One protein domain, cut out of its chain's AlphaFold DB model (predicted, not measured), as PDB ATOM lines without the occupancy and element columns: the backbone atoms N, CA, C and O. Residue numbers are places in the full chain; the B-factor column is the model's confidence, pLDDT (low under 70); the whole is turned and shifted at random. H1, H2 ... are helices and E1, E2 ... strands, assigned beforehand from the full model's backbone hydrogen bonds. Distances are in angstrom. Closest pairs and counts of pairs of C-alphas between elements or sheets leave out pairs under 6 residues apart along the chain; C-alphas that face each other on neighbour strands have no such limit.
ATOM      1  N   GLU A  26      29.962  95.144  -6.046       70.25
ATOM      2  CA  GLU A  26      31.038  94.217  -6.402       70.25
ATOM      3  C   GLU A  26      30.734  93.396  -7.664       70.25
ATOM      4  O   GLU A  26      31.575  93.321  -8.550       70.25
ATOM      5  N   GLU A  27      29.537  92.819  -7.789       73.69
ATOM      6  CA  GLU A  27      29.108  92.059  -8.971       73.69
ATOM      7  C   GLU A  27      29.065  92.927 -10.232       73.69
ATOM      8  O   GLU A  27      29.483  92.468 -11.294       73.69
ATOM      9  N   GLU A  28      28.600  94.174 -10.128       73.00
ATOM     10  CA  GLU A  28      28.607  95.103 -11.261       73.00
ATOM     11  C   GLU A  28      30.039  95.470 -11.674       73.00
ATOM     12  O   GLU A  28      30.371  95.439 -12.863       73.00
ATOM     13  N   GLU A  29      30.911  95.781 -10.710       75.62
ATOM     14  CA  GLU A  29      32.315  96.080 -10.997       75.62
ATOM     15  C   GLU A  29      33.034  94.877 -11.609       75.62
ATOM     16  O   GLU A  29      33.787  95.039 -12.571       75.62
ATOM     17  N   ILE A  30      32.754  93.668 -11.118       75.62
ATOM     18  CA  ILE A  30      33.284  92.418 -11.661       75.62
ATOM     19  C   ILE A  30      32.775  92.189 -13.085       75.62
ATOM     20  O   ILE A  30      33.575  91.905 -13.973       75.62
ATOM     21  N   ALA A  31      31.477  92.356 -13.347       73.69
ATOM     22  CA  ALA A  31      30.913  92.206 -14.688       73.69
ATOM     23  C   ALA A  31      31.510  93.229 -15.669       73.69
ATOM     24  O   ALA A  31      31.894  92.881 -16.787       73.69
ATOM     25  N   ARG A  32      31.674  94.484 -15.233       75.62
ATOM     26  CA  ARG A  32      32.323  95.543 -16.016       75.62
ATOM     27  C   ARG A  32      33.803  95.246 -16.256       75.62
ATOM     28  O   ARG A  32      34.311  95.524 -17.344       75.62
ATOM     29  N   TYR A  33      34.495  94.695 -15.263       77.31
ATOM     30  CA  TYR A  33      35.887  94.273 -15.376       77.31
ATOM     31  C   TYR A  33      36.031  93.125 -16.374       77.31
ATOM     32  O   TYR A  33      36.844  93.227 -17.289       77.31
ATOM     33  N   LEU A  34      35.186  92.097 -16.265       75.25
ATOM     34  CA  LEU A  34      35.120  90.975 -17.196       75.25
ATOM     35  C   LEU A  34      34.869  91.469 -18.621       75.25
ATOM     36  O   LEU A  34      35.654  91.162 -19.506       75.25
ATOM     37  N   HIS A  35      33.883  92.340 -18.837       70.50
ATOM     38  CA  HIS A  35      33.604  92.902 -20.161       70.50
ATOM     39  C   HIS A  35      34.777  93.714 -20.752       70.50
ATOM     40  O   HIS A  35      34.908  93.821 -21.967       70.50
ATOM     41  N   ARG A  36      35.638  94.318 -19.919       72.38
ATOM     42  CA  ARG A  36      36.811  95.085 -20.382       72.38
ATOM     43  C   ARG A  36      38.064  94.240 -20.587       72.38
ATOM     44  O   ARG A  36      38.910  94.620 -21.391       72.38
ATOM     45  N   LYS A  37      38.234  93.184 -19.794       72.50
ATOM     46  CA  LYS A  37      39.463  92.381 -19.742       72.50
ATOM     47  C   LYS A  37      39.361  91.078 -20.515       72.50
ATOM     48  O   LYS A  37      40.399  90.573 -20.927       72.50
ATOM     49  N   LEU A  38      38.156  90.550 -20.712       71.94
ATOM     50  CA  LEU A  38      37.979  89.330 -21.477       71.94
ATOM     51  C   LEU A  38      38.200  89.586 -22.963       71.94
ATOM     52  O   LEU A  38      37.555  90.485 -23.515       71.94
ATOM     53  N   PRO A  39      39.030  88.764 -23.630       64.44
ATOM     54  CA  PRO A  39      38.990  88.673 -25.076       64.44
ATOM     55  C   PRO A  39      37.606  88.141 -25.453       64.44
ATOM     56  O   PRO A  39      37.289  86.965 -25.287       64.44
ATOM     57  N   SER A  40      36.746  89.059 -25.878       68.06
ATOM     58  CA  SER A  40      35.396  88.759 -26.326       68.06
ATOM     59  C   SER A  40      35.449  88.586 -27.834       68.06
ATOM     60  O   SER A  40      35.921  89.463 -28.556       68.06
ATOM     61  N   ILE A  41      35.006  87.429 -28.302       71.19
ATOM     62  CA  ILE A  41      34.887  87.125 -29.720       71.19
ATOM     63  C   ILE A  41      33.485  87.544 -30.137       71.19
ATOM     64  O   ILE A  41      32.499  87.186 -29.489       71.19
ATOM     65  N   GLU A  42      33.395  88.309 -31.217       62.97
ATOM     66  CA  GLU A  42      32.115  88.652 -31.823       62.97
ATOM     67  C   GLU A  42      31.491  87.364 -32.381       62.97
ATOM     68  O   GLU A  42      31.925  86.812 -33.390       62.97
ATOM     69  N   GLY A  43      30.495  86.845 -31.674       69.50
ATOM     70  CA  GLY A  43      29.685  85.713 -32.086       69.50
ATOM     71  C   GLY A  43      28.324  86.169 -32.586       69.50
ATOM     72  O   GLY A  43      27.890  87.304 -32.385       69.50
ATOM     73  N   LYS A  44      27.617  85.258 -33.245       61.22
ATOM     74  CA  LYS A  44      26.245  85.485 -33.691       61.22
ATOM     75  C   LYS A  44      25.342  84.485 -32.991       61.22
ATOM     76  O   LYS A  44      25.377  83.301 -33.311       61.22
ATOM     77  N   LEU A  45      24.532  84.964 -32.053       62.34
ATOM     78  CA  LEU A  45      23.557  84.148 -31.338       62.34
ATOM     79  C   LEU A  45      22.158  84.605 -31.739       62.34
ATOM     80  O   LEU A  45      21.797  85.767 -31.571       62.34
ATOM     81  N   SER A  46      21.385  83.699 -32.338       61.91
ATOM     82  CA  SER A  46      20.011  83.965 -32.791       61.91
ATOM     83  C   SER A  46      19.861  85.230 -33.661       61.91
ATOM     84  O   SER A  46      18.931  86.018 -33.511       61.91
ATOM     85  N   GLY A  47      20.823  85.478 -34.558       69.12
ATOM     86  CA  GLY A  47      20.798  86.640 -35.456       69.12
ATOM     87  C   GLY A  47      21.296  87.956 -34.847       69.12
ATOM     88  O   GLY A  47      21.484  88.915 -35.594       69.12
ATOM     89  N   VAL A  48      21.579  87.988 -33.544       65.94
ATOM     90  CA  VAL A  48      22.138  89.142 -32.830       65.94
ATOM     91  C   VAL A  48      23.647  88.962 -32.672       65.94
ATOM     92  O   VAL A  48      24.125  87.866 -32.371       65.94
ATOM     93  N   TYR A  49      24.406  90.035 -32.895       67.31
ATOM     94  CA  TYR A  49      25.836  90.059 -32.599       67.31
ATOM     95  C   TYR A  49      26.021  90.115 -31.086       67.31
ATOM     96  O   TYR A  49      25.568  91.059 -30.436       67.31
ATOM     97  N   VAL A  50      26.662  89.092 -30.535       67.44
ATOM     98  CA  VAL A  50      26.935  88.963 -29.106       67.44
ATOM     99  C   VAL A  50      28.429  88.807 -28.886       67.44
ATOM    100  O   VAL A  50      29.129  88.206 -29.694       67.44
ATOM    101  N   ASN A  51      28.922  89.331 -27.772       69.44
ATOM    102  CA  ASN A  51      30.298  89.112 -27.355       69.44
ATOM    103  C   ASN A  51      30.361  87.814 -26.554       69.44
ATOM    104  O   ASN A  51      29.857  87.746 -25.433       69.44
ATOM    105  N   VAL A  52      30.962  86.788 -27.145       71.31
ATOM    106  CA  VAL A  52      31.159  85.479 -26.524       71.31
ATOM    107  C   VAL A  52      32.535  85.459 -25.882       71.31
ATOM    108  O   VAL A  52      33.495  85.996 -26.433       71.31
ATOM    109  N   PHE A  53      32.655  84.846 -24.717       77.69
ATOM    110  CA  PHE A  53      33.928  84.709 -24.023       77.69
ATOM    111  C   PHE A  53      34.089  83.282 -23.516       77.69
ATOM    112  O   PHE A  53      33.109  82.586 -23.250       77.69
ATOM    113  N   ASN A  54      35.339  82.853 -23.359       79.94
ATOM    114  CA  ASN A  54      35.627  81.566 -22.747       79.94
ATOM    115  C   ASN A  54      35.422  81.649 -21.237       79.94
ATOM    116  O   ASN A  54      36.006  82.498 -20.561       79.94
ATOM    117  N   ALA A  55      34.618  80.728 -20.700       78.25
ATOM    118  CA  ALA A  55      34.374  80.644 -19.266       78.25
ATOM    119  C   ALA A  55      35.675  80.406 -18.485       78.25
ATOM    120  O   ALA A  55      35.851  80.989 -17.420       78.25
ATOM    121  N   GLU A  56      36.607  79.608 -19.019       80.56
ATOM    122  CA  GLU A  56      37.877  79.340 -18.336       80.56
ATOM    123  C   GLU A  56      38.741  80.598 -18.192       80.56
ATOM    124  O   GLU A  56      39.173  80.912 -17.086       80.56
ATOM    125  N   GLU A  57      38.884  81.375 -19.270       80.38
ATOM    126  CA  GLU A  57      39.582  82.670 -19.267       80.38
ATOM    127  C   GLU A  57      38.937  83.655 -18.288       80.38
ATOM    128  O   GLU A  57      39.609  84.406 -17.584       80.38
ATOM    129  N   ALA A  58      37.608  83.642 -18.209       79.69
ATOM    130  CA  ALA A  58      36.868  84.484 -17.288       79.69
ATOM    131  C   ALA A  58      37.077  84.064 -15.830       79.69
ATOM    132  O   ALA A  58      37.176  84.926 -14.957       79.69
ATOM    133  N   ILE A  59      37.196  82.765 -15.553       81.62
ATOM    134  CA  ILE A  59      37.493  82.262 -14.213       81.62
ATOM    135  C   ILE A  59      38.937  82.605 -13.838       81.62
ATOM    136  O   ILE A  59      39.180  83.039 -12.714       81.62
ATOM    137  N   ASP A  60      39.878  82.464 -14.770       81.31
ATOM    138  CA  ASP A  60      41.277  82.820 -14.547       81.31
ATOM    139  C   ASP A  60      41.443  84.327 -14.295       81.31
ATOM    140  O   ASP A  60      42.092  84.740 -13.335       81.31
ATOM    141  N   LEU A  61      40.733  85.168 -15.056       78.88
ATOM    142  CA  LEU A  61      40.671  86.609 -14.818       78.88
ATOM    143  C   LEU A  61      40.022  86.968 -13.481       78.88
ATOM    144  O   LEU A  61      40.487  87.910 -12.841       78.88
ATOM    145  N   LEU A  62      38.979  86.251 -13.046       78.44
ATOM    146  CA  LEU A  62      38.404  86.430 -11.711       78.44
ATOM    147  C   LEU A  62      39.421  86.082 -10.627       78.44
ATOM    148  O   LEU A  62      39.557  86.844  -9.674       78.44
ATOM    149  N   LEU A  63      40.163  84.983 -10.784       76.69
ATOM    150  CA  LEU A  63      41.197  84.548  -9.839       76.69
ATOM    151  C   LEU A  63      42.428  85.470  -9.823       76.69
ATOM    152  O   LEU A  63      43.074  85.611  -8.788       76.69
ATOM    153  N   ASN A  64      42.718  86.142 -10.934       74.81
ATOM    154  CA  ASN A  64      43.768  87.157 -11.037       74.81
ATOM    155  C   ASN A  64      43.285  88.585 -10.704       74.81
ATOM    156  O   ASN A  64      44.076  89.531 -10.699       74.81
ATOM    157  N   SER A  65      41.990  88.771 -10.435       71.69
ATOM    158  CA  SER A  65      41.385  90.075 -10.151       71.69
ATOM    159  C   SER A  65      41.686  90.569  -8.726       71.69
ATOM    160  O   SER A  65      41.983  89.763  -7.840       71.69
ATOM    161  N   PRO A  66      41.522  91.877  -8.442       69.25
ATOM    162  CA  PRO A  66      41.622  92.403  -7.076       69.25
ATOM    163  C   PRO A  66      40.611  91.787  -6.088       69.25
ATOM    164  O   PRO A  66      40.794  91.927  -4.886       69.25
ATOM    165  N   TRP A  67      39.571  91.088  -6.561       70.19
ATOM    166  CA  TRP A  67      38.593  90.391  -5.709       70.19
ATOM    167  C   TRP A  67      39.037  88.985  -5.276       70.19
ATOM    168  O   TRP A  67      38.491  88.429  -4.321       70.19
ATOM    169  N   ALA A  68      40.006  88.401  -5.984       65.81
ATOM    170  CA  ALA A  68      40.635  87.128  -5.631       65.81
ATOM    171  C   ALA A  68      42.025  87.317  -5.019       65.81
ATOM    172  O   ALA A  68      42.483  86.498  -4.217       65.81
ATOM    173  N   ARG A  69      42.697  88.413  -5.382       55.81
ATOM    174  CA  ARG A  69      43.992  88.772  -4.831       55.81
ATOM    175  C   ARG A  69      43.814  89.089  -3.352       55.81
ATOM    176  O   ARG A  69      43.108  90.015  -2.966       55.81
ATOM    177  N   ILE A  70      44.459  88.275  -2.528       54.12
ATOM    178  CA  ILE A  70      44.584  88.473  -1.092       54.12
ATOM    179  C   ILE A  70      45.445  89.725  -0.898       54.12
ATOM    180  O   ILE A  70      46.646  89.639  -0.661       54.12
ATOM    181  N   ARG A  80      36.824  87.586   1.427       55.75
ATOM    182  CA  ARG A  80      37.243  87.019   0.139       55.75
ATOM    183  C   ARG A  80      36.007  86.647  -0.677       55.75
ATOM    184  O   ARG A  80      35.286  85.730  -0.290       55.75
ATOM    185  N   VAL A  81      35.797  87.311  -1.810       59.03
ATOM    186  CA  VAL A  81      34.708  86.948  -2.729       59.03
ATOM    187  C   VAL A  81      35.085  85.676  -3.498       59.03
ATOM    188  O   VAL A  81      34.237  84.813  -3.720       59.03
ATOM    189  N   PHE A  82      36.376  85.499  -3.813       65.94
ATOM    190  CA  PHE A  82      36.895  84.336  -4.537       65.94
ATOM    191  C   PHE A  82      38.086  83.713  -3.809       65.94
ATOM    192  O   PHE A  82      39.182  84.263  -3.796       65.94
ATOM    193  N   HIS A  83      37.878  82.549  -3.195       64.62
ATOM    194  CA  HIS A  83      38.946  81.789  -2.531       64.62
ATOM    195  C   HIS A  83      39.413  80.580  -3.353       64.62
ATOM    196  O   HIS A  83      40.458  79.995  -3.071       64.62
ATOM    197  N   SER A  84      38.629  80.150  -4.343       71.50
ATOM    198  CA  SER A  84      38.911  78.973  -5.167       71.50
ATOM    199  C   SER A  84      38.245  79.069  -6.535       71.50
ATOM    200  O   SER A  84      37.225  79.744  -6.692       71.50
ATOM    201  N   ARG A  85      38.761  78.315  -7.512       75.00
ATOM    202  CA  ARG A  85      38.155  78.179  -8.848       75.00
ATOM    203  C   ARG A  85      36.660  77.840  -8.761       75.00
ATOM    204  O   ARG A  85      35.851  78.442  -9.453       75.00
ATOM    205  N   VAL A  86      36.286  76.971  -7.818       79.00
ATOM    206  CA  VAL A  86      34.889  76.601  -7.530       79.00
ATOM    207  C   VAL A  86      34.040  77.809  -7.112       79.00
ATOM    208  O   VAL A  86      32.955  77.998  -7.647       79.00
ATOM    209  N   SER A  87      34.544  78.676  -6.226       76.81
ATOM    210  CA  SER A  87      33.818  79.888  -5.808       76.81
ATOM    211  C   SER A  87      33.606  80.877  -6.962       76.81
ATOM    212  O   SER A  87      32.530  81.459  -7.077       76.81
ATOM    213  N   ALA A  88      34.587  81.006  -7.862       78.38
ATOM    214  CA  ALA A  88      34.466  81.826  -9.065       78.38
ATOM    215  C   ALA A  88      33.440  81.246 -10.055       78.38
ATOM    216  O   ALA A  88      32.628  81.991 -10.600       78.38
ATOM    217  N   ILE A  89      33.408  79.918 -10.226       82.31
ATOM    218  CA  ILE A  89      32.402  79.221 -11.045       82.31
ATOM    219  C   ILE A  89      30.996  79.433 -10.478       82.31
ATOM    220  O   ILE A  89      30.096  79.850 -11.206       82.31
ATOM    221  N   SER A  90      30.796  79.199  -9.177       80.94
ATOM    222  CA  SER A  90      29.496  79.411  -8.529       80.94
ATOM    223  C   SER A  90      29.039  80.868  -8.612       80.94
ATOM    224  O   SER A  90      27.846  81.142  -8.701       80.94
ATOM    225  N   PHE A  91      29.971  81.820  -8.608       77.38
ATOM    226  CA  PHE A  91      29.652  83.229  -8.791       77.38
ATOM    227  C   PHE A  91      29.286  83.575 -10.233       77.38
ATOM    228  O   PHE A  91      28.308  84.281 -10.452       77.38
ATOM    229  N   MET A  92      29.996  83.036 -11.226       77.44
ATOM    230  CA  MET A  92      29.567  83.155 -12.622       77.44
ATOM    231  C   MET A  92      28.183  82.565 -12.850       77.44
ATOM    232  O   MET A  92      27.381  83.167 -13.556       77.44
ATOM    233  N   GLN A  93      27.880  81.424 -12.231       78.50
ATOM    234  CA  GLN A  93      26.535  80.857 -12.270       78.50
ATOM    235  C   GLN A  93      25.504  81.829 -11.699       78.50
ATOM    236  O   GLN A  93      24.531  82.123 -12.380       78.50
ATOM    237  N   LYS A  94      25.771  82.445 -10.540       77.44
ATOM    238  CA  LYS A  94      24.900  83.500  -9.990       77.44
ATOM    239  C   LYS A  94      24.727  84.688 -10.941       77.44
ATOM    240  O   LYS A  94      23.627  85.223 -11.042       77.44
ATOM    241  N   LEU A  95      25.780  85.102 -11.646       74.38
ATOM    242  CA  LEU A  95      25.698  86.179 -12.638       74.38
ATOM    243  C   LEU A  95      24.838  85.781 -13.854       74.38
ATOM    244  O   LEU A  95      24.094  86.612 -14.376       74.38
ATOM    245  N   MET A  96      24.902  84.516 -14.282       74.06
ATOM    246  CA  MET A  96      24.030  83.966 -15.326       74.06
ATOM    247  C   MET A  96      22.568  83.877 -14.858       74.06
ATOM    248  O   MET A  96      21.671  84.303 -15.586       74.06
ATOM    249  N   ASP A  97      22.321  83.407 -13.632       73.38
ATOM    250  CA  ASP A  97      20.987  83.376 -13.010       73.38
ATOM    251  C   ASP A  97      20.375  84.779 -12.902       73.38
ATOM    252  O   ASP A  97      19.194  84.975 -13.184       73.38
ATOM    253  N   LYS A  98      21.201  85.789 -12.599       69.06
ATOM    254  CA  LYS A  98      20.814  87.209 -12.577       69.06
ATOM    255  C   LYS A  98      20.624  87.830 -13.967       69.06
ATOM    256  O   LYS A  98      20.480  89.045 -14.067       69.06
ATOM    257  N   ARG A  99      20.632  87.029 -15.043       65.69
ATOM    258  CA  ARG A  99      20.491  87.467 -16.447       65.69
ATOM    259  C   ARG A  99      21.535  88.498 -16.895       65.69
ATOM    260  O   ARG A  99      21.344  89.138 -17.925       65.69
TER     261      ARG A  99
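This is residues 26 to 70 and 80 to 99 of the 103 residues of an uncharacterized protein of Protopolystoma xenopodis (UniProt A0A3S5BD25). A two-stranded hairpin, E1 and E2, makes an arm at one end of a small body of three helices. The centres of H1, H2 and H3 form a triangle, and H2 packs on both others at steep angles. The printed part has 65 residues, with three named helices and two named strands in the order H1, E1, E2, H2, H3; the sheet, E1 - E2, is antiparallel and the class is mixed. It is compact by its radius of gyration of the C-alphas, 12.2 A, yet elongated in outline, with spans of 41 by 22 by 19 A.

E1 is residues 41 to 45, 11.8 A long, and E2 is residues 48 to 52, 11.6 A. H1 is residues 26 to 37, 15.9 A from C-alpha 26 at (31.038, 94.217, -6.402). H2 is residues 55 to 63, 12.3 A. H3 is residues 85 to 97, 18.4 A, ending with C-alpha 97 at (20.987, 83.376, -13.010).

E1 and E2 form an antiparallel hairpin, their directions at 137 degrees; N 43 and O 50 are 2.8 A apart and N 50 and O 43 2.9 A, within hydrogen-bond range. E1 is apart from H2 and H3, and E2 from H1 and H3. H2 touches H1, opposite ways at a steep tilt of 62 degrees, the closest C-alphas being those of Leu 34 and Ala 58, 6.7 A. H3 touches H2 with residues 85 to 89 alone, opposite ways at a steep tilt of 64 degrees; the closest C-alphas are those of Ile 59 and Ala 88, 6.0 A. H1 and H3 are close but not clearly touching, the closest C-alphas being those of Glu 27 and Leu 95, 7.7 A. In H1, H2 and H3 every O i to N i+4 pair is within hydrogen-bond range.

The two C-alphas farthest apart, those of Gly 47 and Ile 70, are 41.8 A apart. Residues 71 to 79 are not printed, and C-alphas 70 and 80 are 7.6 A apart across this cut, in the link from H2 to H3. The links printed whole are tight. Mean pLDDT of the printed part is 72.0; 22 residues are under 70, among them 42 to 51 and 80 to 83.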